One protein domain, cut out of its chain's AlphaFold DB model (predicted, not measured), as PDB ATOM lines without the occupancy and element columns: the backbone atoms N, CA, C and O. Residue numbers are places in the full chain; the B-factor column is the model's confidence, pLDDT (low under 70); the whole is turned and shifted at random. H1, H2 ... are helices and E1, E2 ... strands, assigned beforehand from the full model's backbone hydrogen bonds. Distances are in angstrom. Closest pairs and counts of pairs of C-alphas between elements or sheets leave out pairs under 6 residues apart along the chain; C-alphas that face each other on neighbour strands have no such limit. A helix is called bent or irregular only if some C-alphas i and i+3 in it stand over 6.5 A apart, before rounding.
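What this domain is: This is residues 40 to 186 of the 301 residues of an uncharacterized protein of Paenibacillus piri (UniProt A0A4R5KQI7). A strongly twisted sheet of seven strands runs through the body, with the long helix H3 over one face and the short helix H2 cupped where the sheet curls round it. A second short helix, H1, sits beside the strands at the sheet's level, and the loop residues 146 to 151 stick out. The printed part has 147 residues, with elements in the order E1 E2 E3 H1 E4 H2 H3 E5 E6 E7; the class is mixed, helices and strands. The sheet is mixed and runs E2 E1 E3 E4 E5 E6 E7. The whole is compact, with a radius of gyration of the C-alphas of 14.5 A, and rounded, spanning 39 by 39 by 34 A.

How they stand to each other: E1, residues 45 to 50, and E2, residues 56 to 60, form an antiparallel hairpin, with N 47 and O 59 2.8 A apart. E3, residues 77 to 81, is parallel to E1, with N 48 and O 79 2.8 A apart. H1, residues 82 to 88, touches E1, closest at the C-alphas of Asp 49 and Phe 84, 5.2 A; its height over the sheet is 0.0 A. E4, residues 110 to 114, is parallel to E3, with N 78 and O 110 2.8 A apart; E3, H1 and E4 make a strand-helix-strand unit, two parallel neighbour strands with a helix between, its crossover right-handed. H2, residues 118 to 124, touches E3, closest at the C-alphas of Gly 81 and Ala 118, 4.6 A. H3, residues 127 to 143, lies 6.8 A over the sheet, over E5, residues 155 to 162, and only just over E4, on which 3 of its C-alphas fall; it runs along the strands, at 17 degrees to E5 on the local plane. E4, H2, H3 and E5 make a second such unit, its crossover left-handed; N 160 and O 113 are 2.8 A apart across E4 and E5. E5, E6, residues 169 to 177, and E7, residues 180 to 185, form a meander, each strand the antiparallel neighbour of the one before, with N 159 and O 172 2.7 A apart and N 185 and O 173 2.8 A apart. E5 bends by 54 degrees at residue 158 and E6 by 60 degrees at residue 172. Every O i to N i+4 pair is within hydrogen-bond range in H1 and H2, and 10 of 13 are in H3.

Where its parts are: E1 begins at C-alpha 45, (-3.448, 10.226, 14.077). H3 is 24.7 A long and irregular, with C-alphas 129 and 132 7.5 A apart. E5 is 21.3 A long and E6 22.8 A. E7 ends at C-alpha 185, (-14.192, -3.200, 30.176).

The domain as a whole: The C-alphas farthest apart, of Asp 149 and Ala 166, are 42.7 A apart. The printed part has no cut. The links E2 to E3, H1 to E4 and H3 to E5 are long. The mean pLDDT of the printed part is 77.2; 47 residues are under 70, among them residues 60 to 74, 92 to 106 and 145 to 152.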
ATOM      1  N   HIS A  40       2.802  11.705   5.798       47.03
ATOM      2  CA  HIS A  40       2.721  11.270   7.195       47.03
ATOM      3  C   HIS A  40       3.144  12.325   8.221       47.03
ATOM      4  O   HIS A  40       2.803  12.198   9.395       47.03
ATOM      5  N   ALA A  41       3.846  13.377   7.796       46.47
ATOM      6  CA  ALA A  41       4.457  14.349   8.701       46.47
ATOM      7  C   ALA A  41       3.472  15.366   9.315       46.47
ATOM      8  O   ALA A  41       3.878  16.139  10.174       46.47
ATOM      9  N   SER A  42       2.203  15.388   8.890       51.09
ATOM     10  CA  SER A  42       1.219  16.400   9.311       51.09
ATOM     11  C   SER A  42       0.001  15.854  10.061       51.09
ATOM     12  O   SER A  42      -0.845  16.643  10.458       51.09
ATOM     13  N   SER A  43      -0.118  14.541  10.276       62.03
ATOM     14  CA  SER A  43      -1.314  13.958  10.898       62.03
ATOM     15  C   SER A  43      -1.147  13.749  12.403       62.03
ATOM     16  O   SER A  43      -0.156  13.164  12.834       62.03
ATOM     17  N   GLN A  44      -2.141  14.162  13.196       77.12
ATOM     18  CA  GLN A  44      -2.211  13.861  14.633       77.12
ATOM     19  C   GLN A  44      -2.479  12.365  14.899       77.12
ATOM     20  O   GLN A  44      -2.142  11.864  15.968       77.12
ATOM     21  N   VAL A  45      -3.065  11.640  13.936       82.75
ATOM     22  CA  VAL A  45      -3.448  10.226  14.077       82.75
ATOM     23  C   VAL A  45      -2.669   9.358  13.092       82.75
ATOM     24  O   VAL A  45      -2.682   9.581  11.878       82.75
ATOM     25  N   ILE A  46      -2.034   8.318  13.623       84.81
ATOM     26  CA  ILE A  46      -1.188   7.383  12.885       84.81
ATOM     27  C   ILE A  46      -1.669   5.954  13.128       84.81
ATOM     28  O   ILE A  46      -1.861   5.559  14.271       84.81
ATOM     29  N   ALA A  47      -1.799   5.162  12.067       85.94
ATOM     30  CA  ALA A  47      -1.983   3.716  12.114       85.94
ATOM     31  C   ALA A  47      -0.653   2.985  11.924       85.94
ATOM     32  O   ALA A  47       0.100   3.248  10.983       85.94
ATOM     33  N   LEU A  48      -0.413   2.018  12.804       85.25
ATOM     34  CA  LEU A  48       0.626   1.008  12.691       85.25
ATOM     35  C   LEU A  48      -0.028  -0.361  12.518       85.25
ATOM     36  O   LEU A  48      -0.717  -0.865  13.407       85.25
ATOM     37  N   ASP A  49       0.239  -0.975  11.374       84.56
ATOM     38  CA  ASP A  49      -0.268  -2.282  10.980       84.56
ATOM     39  C   ASP A  49       0.879  -3.199  10.536       84.56
ATOM     40  O   ASP A  49       2.058  -2.830  10.527       84.56
ATOM     41  N   VAL A  50       0.530  -4.433  10.175       80.00
ATOM     42  CA  VAL A  50       1.449  -5.382   9.542       80.00
ATOM     43  C   VAL A  50       0.849  -5.822   8.213       80.00
ATOM     44  O   VAL A  50      -0.320  -6.205   8.172       80.00
ATOM     45  N   SER A  51       1.643  -5.759   7.145       74.88
ATOM     46  CA  SER A  51       1.259  -6.223   5.810       74.88
ATOM     47  C   SER A  51       1.078  -7.747   5.765       74.88
ATOM     48  O   SER A  51       1.451  -8.465   6.702       74.88
ATOM     49  N   GLU A  52       0.527  -8.266   4.668       75.44
ATOM     50  CA  GLU A  52       0.389  -9.716   4.471       75.44
ATOM     51  C   GLU A  52       1.754 -10.426   4.486       75.44
ATOM     52  O   GLU A  52       1.887 -11.517   5.040       75.44
ATOM     53  N   GLU A  53       2.799  -9.752   4.003       74.06
ATOM     54  CA  GLU A  53       4.193 -10.210   3.987       74.06
ATOM     55  C   GLU A  53       4.894 -10.089   5.352       74.06
ATOM     56  O   GLU A  53       6.078 -10.401   5.480       74.06
ATOM     57  N   GLY A  54       4.194  -9.625   6.390       68.25
ATOM     58  CA  GLY A  54       4.761  -9.483   7.729       68.25
ATOM     59  C   GLY A  54       5.619  -8.231   7.924       68.25
ATOM     60  O   GLY A  54       6.319  -8.136   8.933       68.25
ATOM     61  N   THR A  55       5.576  -7.274   6.995       73.44
ATOM     62  CA  THR A  55       6.315  -6.008   7.115       73.44
ATOM     63  C   THR A  55       5.498  -4.957   7.859       73.44
ATOM     64  O   THR A  55       4.271  -4.949   7.788       73.44
ATOM     65  N   MET A  56       6.163  -4.073   8.610       72.06
ATOM     66  CA  MET A  56       5.476  -2.986   9.311       72.06
ATOM     67  C   MET A  56       4.906  -1.994   8.293       72.06
ATOM     68  O   MET A  56       5.646  -1.476   7.455       72.06
ATOM     69  N   LYS A  57       3.607  -1.712   8.400       78.75
ATOM     70  CA  LYS A  57       2.894  -0.731   7.583       78.75
ATOM     71  C   LYS A  57       2.578   0.495   8.433       78.75
ATOM     72  O   LYS A  57       1.976   0.372   9.498       78.75
ATOM     73  N   LEU A  58       2.979   1.664   7.947       77.50
ATOM     74  CA  LEU A  58       2.672   2.958   8.546       77.50
ATOM     75  C   LEU A  58       1.660   3.676   7.652       77.50
ATOM     76  O   LEU A  58       1.939   3.893   6.477       77.50
ATOM     77  N   THR A  59       0.518   4.068   8.210       73.06
ATOM     78  CA  THR A  59      -0.495   4.866   7.508       73.06
ATOM     79  C   THR A  59      -0.814   6.100   8.351       73.06
ATOM     80  O   THR A  59      -1.038   5.987   9.550       73.06
ATOM     81  N   SER A  60      -0.858   7.291   7.761       67.50
ATOM     82  CA  SER A  60      -1.397   8.499   8.416       67.50
ATOM     83  C   SER A  60      -2.722   8.882   7.762       67.50
ATOM     84  O   SER A  60      -3.008   8.401   6.669       67.50
ATOM     85  N   LEU A  61      -3.515   9.767   8.376       57.94
ATOM     86  CA  LEU A  61      -4.592  10.462   7.655       57.94
ATOM     87  C   LEU A  61      -3.992  11.639   6.868       57.94
ATOM     88  O   LEU A  61      -3.593  12.615   7.513       57.94
ATOM     89  N   PRO A  62      -3.951  11.633   5.522       49.03
ATOM     90  CA  PRO A  62      -3.667  12.838   4.758       49.03
ATOM     91  C   PRO A  62      -4.976  13.620   4.548       49.03
ATOM     92  O   PRO A  62      -5.988  13.052   4.140       49.03
ATOM     93  N   ASN A  63      -4.958  14.939   4.755       44.84
ATOM     94  CA  ASN A  63      -5.926  15.877   4.159       44.84
ATOM     95  C   ASN A  63      -7.438  15.687   4.455       44.84
ATOM     96  O   ASN A  63      -8.267  16.040   3.618       44.84
ATOM     97  N   ARG A  64      -7.847  15.216   5.644       43.09
ATOM     98  CA  ARG A  64      -9.274  15.209   6.061       43.09
ATOM     99  C   ARG A  64      -9.578  16.075   7.290       43.09
ATOM    100  O   ARG A  64     -10.245  15.628   8.213       43.09
ATOM    101  N   GLY A  65      -9.097  17.319   7.300       38.31
ATOM    102  CA  GLY A  65      -9.555  18.339   8.257       38.31
ATOM    103  C   GLY A  65      -9.027  18.218   9.691       38.31
ATOM    104  O   GLY A  65      -9.470  18.972  10.547       38.31
ATOM    105  N   ILE A  66      -8.076  17.319   9.953       39.62
ATOM    106  CA  ILE A  66      -7.285  17.348  11.187       39.62
ATOM    107  C   ILE A  66      -6.116  18.283  10.905       39.62
ATOM    108  O   ILE A  66      -5.304  18.014  10.014       39.62
ATOM    109  N   THR A  67      -6.106  19.421  11.590       38.72
ATOM    110  CA  THR A  67      -5.048  20.426  11.521       38.72
ATOM    111  C   THR A  67      -3.694  19.755  11.740       38.72
ATOM    112  O   THR A  67      -3.594  18.734  12.424       38.72
ATOM    113  N   ALA A  68      -2.649  20.311  11.124       42.12
ATOM    114  CA  ALA A  68      -1.277  19.871  11.335       42.12
ATOM    115  C   ALA A  68      -0.966  19.715  12.838       42.12
ATOM    116  O   ALA A  68      -1.641  20.306  13.678       42.12
ATOM    117  N   LEU A  69       0.127  19.023  13.176       47.31
ATOM    118  CA  LEU A  69       0.787  19.025  14.501       47.31
ATOM    119  C   LEU A  69       1.119  20.445  15.057       47.31
ATOM    120  O   LEU A  69       1.935  20.576  15.964       47.31
ATOM    121  N   SER A  70       0.554  21.514  14.487       41.47
ATOM    122  CA  SER A  70       0.812  22.921  14.762       41.47
ATOM    123  C   SER A  70       0.104  23.470  15.993       41.47
ATOM    124  O   SER A  70       0.507  24.537  16.451       41.47
ATOM    125  N   ASP A  71      -0.901  22.789  16.546       53.28
ATOM    126  CA  ASP A  71      -1.486  23.227  17.813       53.28
ATOM    127  C   ASP A  71      -0.605  22.710  18.954       53.28
ATOM    128  O   ASP A  71      -0.589  21.527  19.305       53.28
ATOM    129  N   ALA A  72       0.211  23.618  19.491       53.44
ATOM    130  CA  ALA A  72       1.065  23.358  20.638       53.44
ATOM    131  C   ALA A  72       0.218  22.805  21.799       53.44
ATOM    132  O   ALA A  72      -0.596  23.523  22.373       53.44
ATOM    133  N   GLY A  73       0.419  21.529  22.145       61.81
ATOM    134  CA  GLY A  73      -0.258  20.871  23.270       61.81
ATOM    135  C   GLY A  73      -1.095  19.645  22.907       61.81
ATOM    136  O   GLY A  73      -1.448  18.884  23.805       61.81
ATOM    137  N   THR A  74      -1.351  19.386  21.625       68.94
ATOM    138  CA  THR A  74      -2.178  18.240  21.224       68.94
ATOM    139  C   THR A  74      -1.355  16.936  21.174       68.94
ATOM    140  O   THR A  74      -0.288  16.909  20.546       68.94
ATOM    141  N   PRO A  75      -1.782  15.839  21.838       75.06
ATOM    142  CA  PRO A  75      -1.029  14.588  21.846       75.06
ATOM    143  C   PRO A  75      -1.108  13.859  20.497       75.06
ATOM    144  O   PRO A  75      -2.144  13.825  19.832       75.06
ATOM    145  N   LEU A  76      -0.001  13.214  20.118       83.94
ATOM    146  CA  LEU A  76       0.032  12.278  18.994       83.94
ATOM    147  C   LEU A  76      -0.793  11.030  19.332       83.94
ATOM    148  O   LEU A  76      -0.581  10.432  20.386       83.94
ATOM    149  N   VAL A  77      -1.650  10.579  18.418       88.00
ATOM    150  CA  VAL A  77      -2.406   9.329  18.549       88.00
ATOM    151  C   VAL A  77      -1.822   8.251  17.643       88.00
ATOM    152  O   VAL A  77      -1.677   8.437  16.438       88.00
ATOM    153  N   VAL A  78      -1.519   7.095  18.229       89.75
ATOM    154  CA  VAL A  78      -0.988   5.917  17.545       89.75
ATOM    155  C   VAL A  78      -1.951   4.747  17.729       89.75
ATOM    156  O   VAL A  78      -2.107   4.206  18.826       89.75
ATOM    157  N   LEU A  79      -2.586   4.343  16.636       92.19
ATOM    158  CA  LEU A  79      -3.480   3.200  16.541       92.19
ATOM    159  C   LEU A  79      -2.688   1.960  16.118       92.19
ATOM    160  O   LEU A  79      -2.036   1.956  15.078       92.19
ATOM    161  N   LEU A  80      -2.748   0.898  16.915       92.00
ATOM    162  CA  LEU A  80      -2.074  -0.372  16.663       92.00
ATOM    163  C   LEU A  80      -3.093  -1.410  16.198       92.00
ATOM    164  O   LEU A  80      -3.961  -1.807  16.978       92.00
ATOM    165  N   GLY A  81      -2.977  -1.906  14.969       92.38
ATOM    166  CA  GLY A  81      -3.824  -3.004  14.509       92.38
ATOM    167  C   GLY A  81      -3.618  -4.281  15.326       92.38
ATOM    168  O   GLY A  81      -2.517  -4.576  15.804       92.38
ATOM    169  N   SER A  82      -4.655  -5.108  15.459       91.69
ATOM    170  CA  SER A  82      -4.580  -6.340  16.255       91.69
ATOM    171  C   SER A  82      -3.520  -7.317  15.732       91.69
ATOM    172  O   SER A  82      -2.858  -8.003  16.514       91.69
ATOM    173  N   GLY A  83      -3.292  -7.342  14.413       89.12
ATOM    174  CA  GLY A  83      -2.210  -8.110  13.789       89.12
ATOM    175  C   GLY A  83      -0.816  -7.632  14.197       89.12
ATOM    176  O   GLY A  83       0.065  -8.457  14.445       89.12
ATOM    177  N   PHE A  84      -0.636  -6.316  14.337       88.38
ATOM    178  CA  PHE A  84       0.601  -5.721  14.828       88.38
ATOM    179  C   PHE A  84       0.858  -6.106  16.286       88.38
ATOM    180  O   PHE A  84       1.922  -6.648  16.598       88.38
ATOM    181  N   VAL A  85      -0.137  -5.926  17.163       88.38
ATOM    182  CA  VAL A  85      -0.007  -6.248  18.595       88.38
ATOM    183  C   VAL A  85       0.301  -7.733  18.805       88.38
ATOM    184  O   VAL A  85       1.196  -8.061  19.580       88.38
ATOM    185  N   ARG A  86      -0.330  -8.655  18.066       87.06
ATOM    186  CA  ARG A  86      -0.018 -10.096  18.166       87.06
ATOM    187  C   ARG A  86       1.439 -10.423  17.812       87.06
ATOM    188  O   ARG A  86       2.072 -11.251  18.476       87.06
ATOM    189  N   ARG A  87       2.004  -9.769  16.790       84.19
ATOM    190  CA  ARG A  87       3.377 -10.043  16.325       84.19
ATOM    191  C   ARG A  87       4.448  -9.346  17.158       84.19
ATOM    192  O   ARG A  87       5.452  -9.976  17.497       84.19
ATOM    193  N   HIS A  88       4.228  -8.087  17.518       80.31
ATOM    194  CA  HIS A  88       5.245  -7.240  18.146       80.31
ATOM    195  C   HIS A  88       4.988  -6.997  19.640       80.31
ATOM    196  O   HIS A  88       5.925  -6.745  20.394       80.31
ATOM    197  N   GLY A  89       3.758  -7.208  20.103       80.19
ATOM    198  CA  GLY A  89       3.298  -6.848  21.440       80.19
ATOM    199  C   GLY A  89       2.790  -5.412  21.504       80.19
ATOM    200  O   GLY A  89       2.660  -4.730  20.488       80.19
ATOM    201  N   THR A  90       2.499  -4.952  22.718       78.44
ATOM    202  CA  THR A  90       2.284  -3.528  22.961       78.44
ATOM    203  C   THR A  90       3.610  -2.791  22.853       78.44
ATOM    204  O   THR A  90       4.638  -3.246  23.359       78.44
ATOM    205  N   VAL A  91       3.592  -1.648  22.173       72.88
ATOM    206  CA  VAL A  91       4.768  -0.794  22.039       72.88
ATOM    207  C   VAL A  91       4.642   0.324  23.069       72.88
ATOM    208  O   VAL A  91       3.646   1.046  23.045       72.88
ATOM    209  N   PRO A  92       5.591   0.468  24.009       69.31
ATOM    210  CA  PRO A  92       5.597   1.614  24.904       69.31
ATOM    211  C   PRO A  92       5.918   2.889  24.115       69.31
ATOM    212  O   PRO A  92       6.546   2.823  23.064       69.31
ATOM    213  N   ALA A  93       5.566   4.063  24.646       63.84
ATOM    214  CA  ALA A  93       5.800   5.345  23.966       63.84
ATOM    215  C   ALA A  93       7.262   5.558  23.518       63.84
ATOM    216  O   ALA A  93       7.501   6.092  22.443       63.84
ATOM    217  N   TYR A  94       8.242   5.086  24.298       60.12
ATOM    218  CA  TYR A  94       9.671   5.160  23.956       60.12
ATOM    219  C   TYR A  94      10.133   4.106  22.935       60.12
ATOM    220  O   TYR A  94      11.237   4.207  22.410       60.12
ATOM    221  N   GLY A  95       9.327   3.068  22.697       61.88
ATOM    222  CA  GLY A  95       9.590   2.011  21.719       61.88
ATOM    223  C   GLY A  95       8.966   2.289  20.353       61.88
ATOM    224  O   GLY A  95       9.063   1.446  19.463       61.88
ATOM    225  N   LEU A  96       8.297   3.434  20.194       68.06
ATOM    226  CA  LEU A  96       7.754   3.856  18.913       68.06
ATOM    227  C   LEU A  96       8.894   4.114  17.907       68.06
ATOM    228  O   LEU A  96       9.951   4.615  18.303       68.06
ATOM    229  N   PRO A  97       8.703   3.789  16.613       65.12
ATOM    230  CA  PRO A  97       9.704   4.058  15.587       65.12
ATOM    231  C   PRO A  97      10.135   5.529  15.604       65.12
ATOM    232  O   PRO A  97       9.291   6.424  15.627       65.12
ATOM    233  N   ARG A  98      11.448   5.792  15.543       63.16
ATOM    234  CA  ARG A  98      12.006   7.163  15.521       63.16
ATOM    235  C   ARG A  98      11.520   7.995  14.329       63.16
ATOM    236  O   ARG A  98      11.680   9.209  14.329       63.16
ATOM    237  N   GLN A  99      10.982   7.328  13.312       60.22
ATOM    238  CA  GLN A  99      10.422   7.907  12.097       60.22
ATOM    239  C   GLN A  99       9.014   8.484  12.300       60.22
ATOM    240  O   GLN A  99       8.521   9.174  11.410       60.22
ATOM    241  N   LEU A 100       8.352   8.205  13.431       64.50
ATOM    242  CA  LEU A 100       7.085   8.853  13.753       64.50
ATOM    243  C   LEU A 100       7.312  10.338  14.077       64.50
ATOM    244  O   LEU A 100       8.360  10.687  14.629       64.50
ATOM    245  N   PRO A 101       6.331  11.213  13.786       63.69
ATOM    246  CA  PRO A 101       6.337  12.573  14.297       63.69
ATOM    247  C   PRO A 101       6.574  12.554  15.804       63.69
ATOM    248  O   PRO A 101       5.952  11.781  16.534       63.69
ATOM    249  N   GLN A 102       7.497  13.386  16.275       65.56
ATOM    250  CA  GLN A 102       7.698  13.516  17.709       65.56
ATOM    251  C   GLN A 102       6.474  14.207  18.302       65.56
ATOM    252  O   GLN A 102       5.991  15.200  17.756       65.56
ATOM    253  N   SER A 103       5.960  13.672  19.410       64.44
ATOM    254  CA  SER A 103       4.950  14.390  20.184       64.44
ATOM    255  C   SER A 103       5.513  15.759  20.589       64.44
ATOM    256  O   SER A 103       6.710  15.843  20.892       64.44
ATOM    257  N   PRO A 104       4.690  16.825  20.591       66.38
ATOM    258  CA  PRO A 104       5.096  18.118  21.126       66.38
ATOM    259  C   PRO A 104       5.791  17.972  22.484       66.38
ATOM    260  O   PRO A 104       5.444  17.105  23.289       66.38
ATOM    261  N   ALA A 105       6.794  18.813  22.749       61.59
ATOM    262  CA  ALA A 105       7.549  18.739  23.994       61.59
ATOM    263  C   ALA A 105       6.599  18.790  25.207       61.59
ATOM    264  O   ALA A 105       5.837  19.739  25.371       61.59
ATOM    265  N   GLY A 106       6.644  17.751  26.047       66.00
ATOM    266  CA  GLY A 106       5.809  17.635  27.247       66.00
ATOM    267  C   GLY A 106       4.498  16.858  27.079       66.00
ATOM    268  O   GLY A 106       3.880  16.548  28.096       66.00
ATOM    269  N   THR A 107       4.092  16.468  25.865       71.69
ATOM    270  CA  THR A 107       2.886  15.647  25.656       71.69
ATOM    271  C   THR A 107       3.236  14.169  25.481       71.69
ATOM    272  O   THR A 107       4.237  13.800  24.864       71.69
ATOM    273  N   ARG A 108       2.425  13.286  26.077       78.38
ATOM    274  CA  ARG A 108       2.575  11.831  25.932       78.38
ATOM    275  C   ARG A 108       1.694  11.351  24.777       78.38
ATOM    276  O   ARG A 108       0.532  11.747  24.734       78.38
ATOM    277  N   PRO A 109       2.189  10.476  23.884       84.38
ATOM    278  CA  PRO A 109       1.353   9.938  22.826       84.38
ATOM    279  C   PRO A 109       0.251   9.036  23.399       84.38
ATOM    280  O   PRO A 109       0.484   8.219  24.302       84.38
ATOM    281  N   VAL A 110      -0.944   9.147  22.828       89.19
ATOM    282  CA  VAL A 110      -2.061   8.236  23.069       89.19
ATOM    283  C   VAL A 110      -1.860   7.008  22.192       89.19
ATOM    284  O   VAL A 110      -1.942   7.075  20.974       89.19
ATOM    285  N   ILE A 111      -1.583   5.867  22.815       90.62
ATOM    286  CA  ILE A 111      -1.442   4.585  22.120       90.62
ATOM    287  C   ILE A 111      -2.680   3.744  22.405       90.62
ATOM    288  O   ILE A 111      -3.015   3.544  23.580       90.62
ATOM    289  N   ALA A 112      -3.312   3.243  21.346       94.00
ATOM    290  CA  ALA A 112      -4.549   2.475  21.401       94.00
ATOM    291  C   ALA A 112      -4.491   1.254  20.477       94.00
ATOM    292  O   ALA A 112      -3.812   1.276  19.455       94.00
ATOM    293  N   MET A 113      -5.193   0.183  20.834       94.31
ATOM    294  CA  MET A 113      -5.315  -1.017  20.009       94.31
ATOM    295  C   MET A 113      -6.599  -0.954  19.179       94.31
ATOM    296  O   MET A 113      -7.625  -0.499  19.667       94.31
ATOM    297  N   VAL A 114      -6.559  -1.436  17.940       95.06
ATOM    298  CA  VAL A 114      -7.718  -1.519  17.045       95.06
ATOM    299  C   VAL A 114      -8.075  -2.976  16.779       95.06
ATOM    300  O   VAL A 114      -7.203  -3.803  16.490       95.06
ATOM    301  N   ASP A 115      -9.367  -3.290  16.830       93.94
ATOM    302  CA  ASP A 115      -9.894  -4.562  16.353       93.94
ATOM    303  C   ASP A 115      -9.792  -4.659  14.825       93.94
ATOM    304  O   ASP A 115     -10.589  -4.088  14.075       93.94
ATOM    305  N   GLY A 116      -8.768  -5.368  14.355       91.94
ATOM    306  CA  GLY A 116      -8.480  -5.535  12.933       91.94
ATOM    307  C   GLY A 116      -7.322  -4.652  12.486       91.94
ATOM    308  O   GLY A 116      -6.316  -4.568  13.190       91.94
ATOM    309  N   GLN A 117      -7.437  -4.063  11.294       90.12
ATOM    310  CA  GLN A 117      -6.420  -3.168  10.738       90.12
ATOM    311  C   GLN A 117      -6.741  -1.715  11.112       90.12
ATOM    312  O   GLN A 117      -7.885  -1.269  10.957       90.12
ATOM    313  N   ALA A 118      -5.751  -0.993  11.633       90.00
ATOM    314  CA  ALA A 118      -5.923   0.377  12.106       90.00
ATOM    315  C   ALA A 118      -6.198   1.352  10.950       90.00
ATOM    316  O   ALA A 118      -7.053   2.234  11.070       90.00
ATOM    317  N   ASP A 119      -5.550   1.152   9.802       86.00
ATOM    318  CA  ASP A 119      -5.784   1.938   8.589       86.00
ATOM    319  C   ASP A 119      -7.231   1.833   8.068       86.00
ATOM    320  O   ASP A 119      -7.828   2.831   7.653       86.00
ATOM    321  N   LEU A 120      -7.845   0.650   8.132       86.69
ATOM    322  CA  LEU A 120      -9.235   0.444   7.734       86.69
ATOM    323  C   LEU A 120     -10.210   1.188   8.646       86.69
ATOM    324  O   LEU A 120     -11.226   1.682   8.154       86.69
ATOM    325  N   LEU A 121      -9.926   1.276   9.949       87.31
ATOM    326  CA  LEU A 121     -10.738   2.062  10.880       87.31
ATOM    327  C   LEU A 121     -10.634   3.553  10.548       87.31
ATOM    328  O   LEU A 121     -11.663   4.207  10.367       87.31
ATOM    329  N   MET A 122      -9.409   4.059  10.367       83.38
ATOM    330  CA  MET A 122      -9.143   5.459  10.007       83.38
ATOM    331  C   MET A 122      -9.841   5.885   8.709       83.38
ATOM    332  O   MET A 122     -10.309   7.014   8.594       83.38
ATOM    333  N   ASN A 123      -9.954   4.981   7.733       81.00
ATOM    334  CA  ASN A 123     -10.599   5.277   6.455       81.00
ATOM    335  C   ASN A 123     -12.136   5.265   6.505       81.00
ATOM    336  O   ASN A 123     -12.777   5.810   5.601       81.00
ATOM    337  N   ARG A 124     -12.733   4.633   7.522       82.12
ATOM    338  CA  ARG A 124     -14.182   4.383   7.598       82.12
ATOM    339  C   ARG A 124     -14.936   5.339   8.512       82.12
ATOM    340  O   ARG A 124     -16.095   5.612   8.218       82.12
ATOM    341  N   ALA A 125     -14.306   5.823   9.579       81.81
ATOM    342  CA  ALA A 125     -14.940   6.697  10.560       81.81
ATOM    343  C   ALA A 125     -14.112   7.978  10.758       81.81
ATOM    344  O   ALA A 125     -12.905   7.878  11.011       81.81
ATOM    345  N   PRO A 126     -14.719   9.175  10.657       83.25
ATOM    346  CA  PRO A 126     -14.030  10.429  10.942       83.25
ATOM    347  C   PRO A 126     -13.446  10.432  12.359       83.25
ATOM    348  O   PRO A 126     -14.143  10.116  13.319       83.25
ATOM    349  N   ALA A 127     -12.179  10.833  12.505       83.81
ATOM    350  CA  ALA A 127     -11.520  10.858  13.814       83.81
ATOM    351  C   ALA A 127     -12.250  11.739  14.835       83.81
ATOM    352  O   ALA A 127     -12.321  11.384  16.004       83.81
ATOM    353  N   ALA A 128     -12.857  12.838  14.377       83.25
ATOM    354  CA  ALA A 128     -13.624  13.755  15.217       83.25
ATOM    355  C   ALA A 128     -14.757  13.075  16.016       83.25
ATOM    356  O   ALA A 128     -15.157  13.601  17.048       83.25
ATOM    357  N   GLU A 129     -15.260  11.918  15.569       85.31
ATOM    358  CA  GLU A 129     -16.352  11.201  16.239       85.31
ATOM    359  C   GLU A 129     -15.892  10.359  17.437       85.31
ATOM    360  O   GLU A 129     -16.675  10.129  18.354       85.31
ATOM    361  N   TRP A 130     -14.642   9.887  17.447       89.25
ATOM    362  CA  TRP A 130     -14.141   8.948  18.463       89.25
ATOM    363  C   TRP A 130     -12.903   9.444  19.214       89.25
ATOM    364  O   TRP A 130     -12.588   8.929  20.285       89.25
ATOM    365  N   LEU A 131     -12.193  10.437  18.676       89.06
ATOM    366  CA  LEU A 131     -10.948  10.945  19.244       89.06
ATOM    367  C   LEU A 131     -11.120  11.559  20.645       89.06
ATOM    368  O   LEU A 131     -10.336  11.183  21.514       89.06
ATOM    369  N   PRO A 132     -12.143  12.396  20.931       90.00
ATOM    370  CA  PRO A 132     -12.308  12.963  22.273       90.00
ATOM    371  C   PRO A 132     -12.507  11.893  23.352       90.00
ATOM    372  O   PRO A 132     -11.930  11.971  24.434       90.00
ATOM    373  N   GLU A 133     -13.285  10.853  23.042       92.50
ATOM    374  CA  GLU A 133     -13.514   9.734  23.962       92.50
ATOM    375  C   GLU A 133     -12.250   8.886  24.143       92.50
ATOM    376  O   GLU A 133     -11.953   8.426  25.247       92.50
ATOM    377  N   LEU A 134     -11.466   8.710  23.076       93.81
ATOM    378  CA  LEU A 134     -10.183   8.022  23.150       93.81
ATOM    379  C   LEU A 134      -9.180   8.764  24.037       93.81
ATOM    380  O   LEU A 134      -8.490   8.128  24.832       93.81
ATOM    381  N   GLU A 135      -9.081  10.084  23.890       91.31
ATOM    382  CA  GLU A 135      -8.193  10.930  24.691       91.31
ATOM    383  C   GLU A 135      -8.599  10.902  26.168       91.31
ATOM    384  O   GLU A 135      -7.756  10.619  27.022       91.31
ATOM    385  N   ARG A 136      -9.899  11.062  26.453       92.00
ATOM    386  CA  ARG A 136     -10.475  10.940  27.801       92.00
ATOM    387  C   ARG A 136     -10.116   9.599  28.446       92.00
ATOM    388  O   ARG A 136      -9.557   9.563  29.540       92.00
ATOM    389  N   LEU A 137     -10.369   8.491  27.746       94.25
ATOM    390  CA  LEU A 137     -10.055   7.151  28.242       94.25
ATOM    391  C   LEU A 137      -8.543   6.928  28.416       94.25
ATOM    392  O   LEU A 137      -8.105   6.242  29.338       94.25
ATOM    393  N   ALA A 138      -7.715   7.473  27.525       91.12
ATOM    394  CA  ALA A 138      -6.265   7.351  27.632       91.12
ATOM    395  C   ALA A 138      -5.713   8.056  28.876       91.12
ATOM    396  O   ALA A 138      -4.751   7.558  29.470       91.12
ATOM    397  N   GLU A 139      -6.321   9.173  29.273       88.75
ATOM    398  CA  GLU A 139      -5.993   9.890  30.501       88.75
ATOM    399  C   GLU A 139      -6.424   9.111  31.749       88.75
ATOM    400  O   GLU A 139      -5.596   8.897  32.636       88.75
ATOM    401  N   GLU A 140      -7.642   8.558  31.772       89.69
ATOM    402  CA  GLU A 140      -8.085   7.641  32.840       89.69
ATOM    403  C   GLU A 140      -7.139   6.443  32.990       89.69
ATOM    404  O   GLU A 140      -6.780   6.026  34.093       89.69
ATOM    405  N   LEU A 141      -6.667   5.902  31.865       90.56
ATOM    406  CA  LEU A 141      -5.760   4.761  31.848       90.56
ATOM    407  C   LEU A 141      -4.300   5.114  32.158       90.56
ATOM    408  O   LEU A 141      -3.469   4.209  32.311       90.56
ATOM    409  N   ALA A 142      -3.949   6.396  32.271       84.44
ATOM    410  CA  ALA A 142      -2.576   6.819  32.524       84.44
ATOM    411  C   ALA A 142      -2.043   6.294  33.870       84.44
ATOM    412  O   ALA A 142      -0.842   6.020  33.974       84.44
ATOM    413  N   GLY A 143      -2.919   6.088  34.862       77.81
ATOM    414  CA  GLY A 143      -2.574   5.516  36.168       77.81
ATOM    415  C   GLY A 143      -2.062   4.071  36.090       77.81
ATOM    416  O   GLY A 143      -1.082   3.727  36.753       77.81
ATOM    417  N   PHE A 144      -2.616   3.255  35.185       79.62
ATOM    418  CA  PHE A 144      -2.209   1.853  35.006       79.62
ATOM    419  C   PHE A 144      -0.825   1.707  34.362       79.62
ATOM    420  O   PHE A 144      -0.158   0.684  34.520       79.62
ATOM    421  N   ARG A 145      -0.374   2.732  33.627       64.06
ATOM    422  CA  ARG A 145       0.876   2.707  32.849       64.06
ATOM    423  C   ARG A 145       2.126   2.994  33.687       64.06
ATOM    424  O   ARG A 145       3.232   2.744  33.216       64.06
ATOM    425  N   GLN A 146       1.983   3.537  34.900       54.88
ATOM    426  CA  GLN A 146       3.097   4.145  35.645       54.88
ATOM    427  C   GLN A 146       3.896   3.210  36.572       54.88
ATOM    428  O   GLN A 146       4.813   3.689  37.237       54.88
ATOM    429  N   ARG A 147       3.633   1.895  36.640       50.66
ATOM    430  CA  ARG A 147       4.316   1.032  37.630       50.66
ATOM    431  C   ARG A 147       5.176  -0.108  37.059       50.66
ATOM    432  O   ARG A 147       4.659  -1.062  36.493       50.66
ATOM    433  N   ARG A 148       6.470   0.004  37.412       47.91
ATOM    434  CA  ARG A 148       7.558  -0.987  37.589       47.91
ATOM    435  C   ARG A 148       8.262  -1.586  36.362       47.91
ATOM    436  O   ARG A 148       7.809  -2.541  35.744       47.91
ATOM    437  N   ASP A 149       9.474  -1.072  36.143       37.81
ATOM    438  CA  ASP A 149      10.735  -1.812  35.975       37.81
ATOM    439  C   ASP A 149      10.639  -3.211  35.353       37.81
ATOM    440  O   ASP A 149      10.592  -4.231  36.041       37.81
ATOM    441  N   GLY A 150      10.678  -3.255  34.019       45.44
ATOM    442  CA  GLY A 150      11.133  -4.418  33.250       45.44
ATOM    443  C   GLY A 150      10.277  -5.689  33.315       45.44
ATOM    444  O   GLY A 150      10.620  -6.667  32.648       45.44
ATOM    445  N   MET A 151       9.173  -5.710  34.069       52.34
ATOM    446  CA  MET A 151       8.326  -6.894  34.231       52.34
ATOM    447  C   MET A 151       6.996  -6.755  33.483       52.34
ATOM    448  O   MET A 151       6.308  -5.743  33.547       52.34
ATOM    449  N   LYS A 152       6.644  -7.803  32.731       65.69
ATOM    450  CA  LYS A 152       5.473  -7.843  31.844       65.69
ATOM    451  C   LYS A 152       4.184  -8.100  32.642       65.69
ATOM    452  O   LYS A 152       3.723  -9.239  32.681       65.69
ATOM    453  N   ARG A 153       3.629  -7.062  33.276       78.94
ATOM    454  CA  ARG A 153       2.222  -7.027  33.730       78.94
ATOM    455  C   ARG A 153       1.302  -7.125  32.506       78.94
ATOM    456  O   ARG A 153       1.653  -6.627  31.434       78.94
ATOM    457  N   ASP A 154       0.149  -7.772  32.653       89.25
ATOM    458  CA  ASP A 154      -0.885  -7.752  31.615       89.25
ATOM    459  C   ASP A 154      -1.399  -6.307  31.458       89.25
ATOM    460  O   ASP A 154      -1.711  -5.628  32.437       89.25
ATOM    461  N   ALA A 155      -1.384  -5.784  30.233       88.75
ATOM    462  CA  ALA A 155      -1.574  -4.354  29.995       88.75
ATOM    463  C   ALA A 155      -3.059  -3.970  30.009       88.75
ATOM    464  O   ALA A 155      -3.895  -4.725  29.524       88.75
ATOM    465  N   VAL A 156      -3.370  -2.763  30.486       92.44
ATOM    466  CA  VAL A 156      -4.675  -2.123  30.272       92.44
ATOM    467  C   VAL A 156      -4.465  -0.958  29.316       92.44
ATOM    468  O   VAL A 156      -3.610  -0.103  29.558       92.44
ATOM    469  N   MET A 157      -5.186  -0.937  28.200       92.81
ATOM    470  CA  MET A 157      -5.021   0.114  27.199       92.81
ATOM    471  C   MET A 157      -6.327   0.454  26.480       92.81
ATOM    472  O   MET A 157      -7.240  -0.372  26.464       92.81
ATOM    473  N   PRO A 158      -6.418   1.646  25.864       95.69
ATOM    474  CA  PRO A 158      -7.548   1.978  25.015       95.69
ATOM    475  C   PRO A 158      -7.672   1.000  23.843       95.69
ATOM    476  O   PRO A 158      -6.667   0.583  23.258       95.69
ATOM    477  N   TYR A 159      -8.908   0.665  23.501       95.56
ATOM    478  CA  TYR A 159      -9.287  -0.282  22.468       95.56
ATOM    479  C   TYR A 159     -10.415   0.296  21.622       95.56
ATOM    480  O   TYR A 159     -11.399   0.803  22.157       95.56
ATOM    481  N   LEU A 160     -10.265   0.215  20.304       95.38
ATOM    482  CA  LEU A 160     -11.256   0.662  19.342       95.38
ATOM    483  C   LEU A 160     -11.775  -0.541  18.566       95.38
ATOM    484  O   LEU A 160     -10.999  -1.289  17.969       95.38
ATOM    485  N   SER A 161     -13.088  -0.704  18.529       93.50
ATOM    486  CA  SER A 161     -13.760  -1.724  17.731       93.50
ATOM    487  C   SER A 161     -14.878  -1.110  16.901       93.50
ATOM    488  O   SER A 161     -15.234   0.061  17.041       93.50
ATOM    489  N   ARG A 162     -15.435  -1.904  15.988       89.12
ATOM    490  CA  ARG A 162     -16.621  -1.496  15.236       89.12
ATOM    491  C   ARG A 162     -17.855  -1.690  16.108       89.12
ATOM    492  O   ARG A 162     -18.073  -2.788  16.613       89.12
ATOM    493  N   ALA A 163     -18.694  -0.664  16.208       82.00
ATOM    494  CA  ALA A 163     -20.020  -0.813  16.787       82.00
ATOM    495  C   ALA A 163     -20.846  -1.799  15.937       82.00
ATOM    496  O   ALA A 163     -20.777  -1.789  14.704       82.00
ATOM    497  N   GLY A 164     -21.635  -2.661  16.589       64.56
ATOM    498  CA  GLY A 164     -22.430  -3.726  15.954       64.56
ATOM    499  C   GLY A 164     -23.535  -3.263  14.986       64.56
ATOM    500  O   GLY A 164     -24.254  -4.099  14.445       64.56
ATOM    501  N   GLY A 165     -23.665  -1.959  14.731       57.25
ATOM    502  CA  GLY A 165     -24.555  -1.349  13.742       57.25
ATOM    503  C   GLY A 165     -23.994  -0.003  13.261       57.25
ATOM    504  O   GLY A 165     -23.295   0.659  14.017       57.25
ATOM    505  N   ALA A 166     -24.262   0.339  11.989       55.75
ATOM    506  CA  ALA A 166     -23.912   1.574  11.259       55.75
ATOM    507  C   ALA A 166     -22.591   2.270  11.653       55.75
ATOM    508  O   ALA A 166     -22.597   3.032  12.601       55.75
ATOM    509  N   ALA A 167     -21.517   2.064  10.868       64.25
ATOM    510  CA  ALA A 167     -20.245   2.828  10.770       64.25
ATOM    511  C   ALA A 167     -19.515   3.321  12.048       64.25
ATOM    512  O   ALA A 167     -18.398   3.819  11.929       64.25
ATOM    513  N   GLY A 168     -20.077   3.153  13.241       82.44
ATOM    514  CA  GLY A 168     -19.594   3.742  14.474       82.44
ATOM    515  C   GLY A 168     -18.373   3.015  15.008       82.44
ATOM    516  O   GLY A 168     -18.210   1.801  14.838       82.44
ATOM    517  N   VAL A 169     -17.520   3.778  15.677       91.06
ATOM    518  CA  VAL A 169     -16.369   3.270  16.416       91.06
ATOM    519  C   VAL A 169     -16.735   3.245  17.891       91.06
ATOM    520  O   VAL A 169     -17.191   4.242  18.441       91.06
ATOM    521  N   GLN A 170     -16.548   2.094  18.525       93.75
ATOM    522  CA  GLN A 170     -16.707   1.942  19.960       93.75
ATOM    523  C   GLN A 170     -15.333   2.049  20.618       93.75
ATOM    524  O   GLN A 170     -14.411   1.320  20.249       93.75
ATOM    525  N   VAL A 171     -15.204   2.950  21.589       95.00
ATOM    526  CA  VAL A 171     -13.991   3.142  22.390       95.00
ATOM    527  C   VAL A 171     -14.208   2.505  23.761       95.00
ATOM    528  O   VAL A 171     -15.205   2.780  24.424       95.00
ATOM    529  N   GLN A 172     -13.310   1.608  24.170       95.94
ATOM    530  CA  GLN A 172     -13.377   0.876  25.442       95.94
ATOM    531  C   GLN A 172     -11.975   0.640  26.006       95.94
ATOM    532  O   GLN A 172     -10.984   0.756  25.289       95.94
ATOM    533  N   ALA A 173     -11.864   0.256  27.278       96.56
ATOM    534  CA  ALA A 173     -10.605  -0.253  27.816       96.56
ATOM    535  C   ALA A 173     -10.487  -1.758  27.541       96.56
ATOM    536  O   ALA A 173     -11.428  -2.510  27.780       96.56
ATOM    537  N   ALA A 174      -9.324  -2.212  27.081       95.75
ATOM    538  CA  ALA A 174      -9.009  -3.630  26.963       95.75
ATOM    539  C   ALA A 174      -7.932  -4.032  27.967       95.75
ATOM    540  O   ALA A 174      -6.882  -3.394  28.067       95.75
ATOM    541  N   VAL A 175      -8.175  -5.147  28.650       95.06
ATOM    542  CA  VAL A 175      -7.150  -5.906  29.361       95.06
ATOM    543  C   VAL A 175      -6.515  -6.875  28.376       95.06
ATOM    544  O   VAL A 175      -7.201  -7.712  27.790       95.06
ATOM    545  N   LEU A 176      -5.201  -6.784  28.210       91.75
ATOM    546  CA  LEU A 176      -4.431  -7.659  27.343       91.75
ATOM    547  C   LEU A 176      -3.782  -8.785  28.138       91.75
ATOM    548  O   LEU A 176      -2.979  -8.528  29.031       91.75
ATOM    549  N   ARG A 177      -4.021 -10.034  27.734       89.56
ATOM    550  CA  ARG A 177      -3.231 -11.179  28.197       89.56
ATOM    551  C   ARG A 177      -2.062 -11.383  27.246       89.56
ATOM    552  O   ARG A 177      -2.203 -11.967  26.169       89.56
ATOM    553  N   GLY A 178      -0.889 -10.898  27.633       85.88
ATOM    554  CA  GLY A 178       0.273 -10.877  26.746       85.88
ATOM    555  C   GLY A 178       0.069  -9.955  25.537       85.88
ATOM    556  O   GLY A 178       0.413  -8.781  25.604       85.88
ATOM    557  N   ARG A 179      -0.424 -10.493  24.415       87.06
ATOM    558  CA  ARG A 179      -0.547  -9.777  23.127       87.06
ATOM    559  C   ARG A 179      -1.953  -9.803  22.526       87.06
ATOM    560  O   ARG A 179      -2.136  -9.439  21.368       87.06
ATOM    561  N   GLU A 180      -2.926 -10.271  23.293       89.00
ATOM    562  CA  GLU A 180      -4.301 -10.438  22.840       89.00
ATOM    563  C   GLU A 180      -5.258  -9.782  23.832       89.00
ATOM    564  O   GLU A 180      -5.015  -9.866  25.042       89.00
ATOM    565  N   PRO A 181      -6.337  -9.142  23.351       91.25
ATOM    566  CA  PRO A 181      -7.387  -8.637  24.215       91.25
ATOM    567  C   PRO A 181      -8.100  -9.819  24.869       91.25
ATOM    568  O   PRO A 181      -8.615 -10.708  24.196       91.25
ATOM    569  N   ALA A 182      -8.085  -9.835  26.196       92.62
ATOM    570  CA  ALA A 182      -8.678 -10.875  27.024       92.62
ATOM    571  C   ALA A 182     -10.055 -10.461  27.553       92.62
ATOM    572  O   ALA A 182     -10.962 -11.283  27.636       92.62
ATOM    573  N   LEU A 183     -10.210  -9.185  27.910       96.12
ATOM    574  CA  LEU A 183     -11.453  -8.637  28.438       96.12
ATOM    575  C   LEU A 183     -11.609  -7.184  27.987       96.12
ATOM    576  O   LEU A 183     -10.655  -6.411  28.077       96.12
ATOM    577  N   LEU A 184     -12.803  -6.826  27.516       96.50
ATOM    578  CA  LEU A 184     -13.194  -5.442  27.255       96.50
ATOM    579  C   LEU A 184     -13.986  -4.943  28.457       96.50
ATOM    580  O   LEU A 184     -14.920  -5.614  28.888       96.50
ATOM    581  N   LEU A 185     -13.595  -3.794  28.991       96.50
ATOM    582  CA  LEU A 185     -14.192  -3.200  30.176       96.50
ATOM    583  C   LEU A 185     -15.145  -2.084  29.763       96.50
ATOM    584  O   LEU A 185     -14.805  -1.224  28.943       96.50
ATOM    585  N   ASN A 186     -16.328  -2.073  30.367       94.12
ATOM    586  CA  ASN A 186     -17.153  -0.870  30.410       94.12
ATOM    587  C   ASN A 186     -16.625   0.122  31.472       94.12
ATOM    588  O   ASN A 186     -15.724  -0.205  32.244       94.12
TER     589      ASN A 186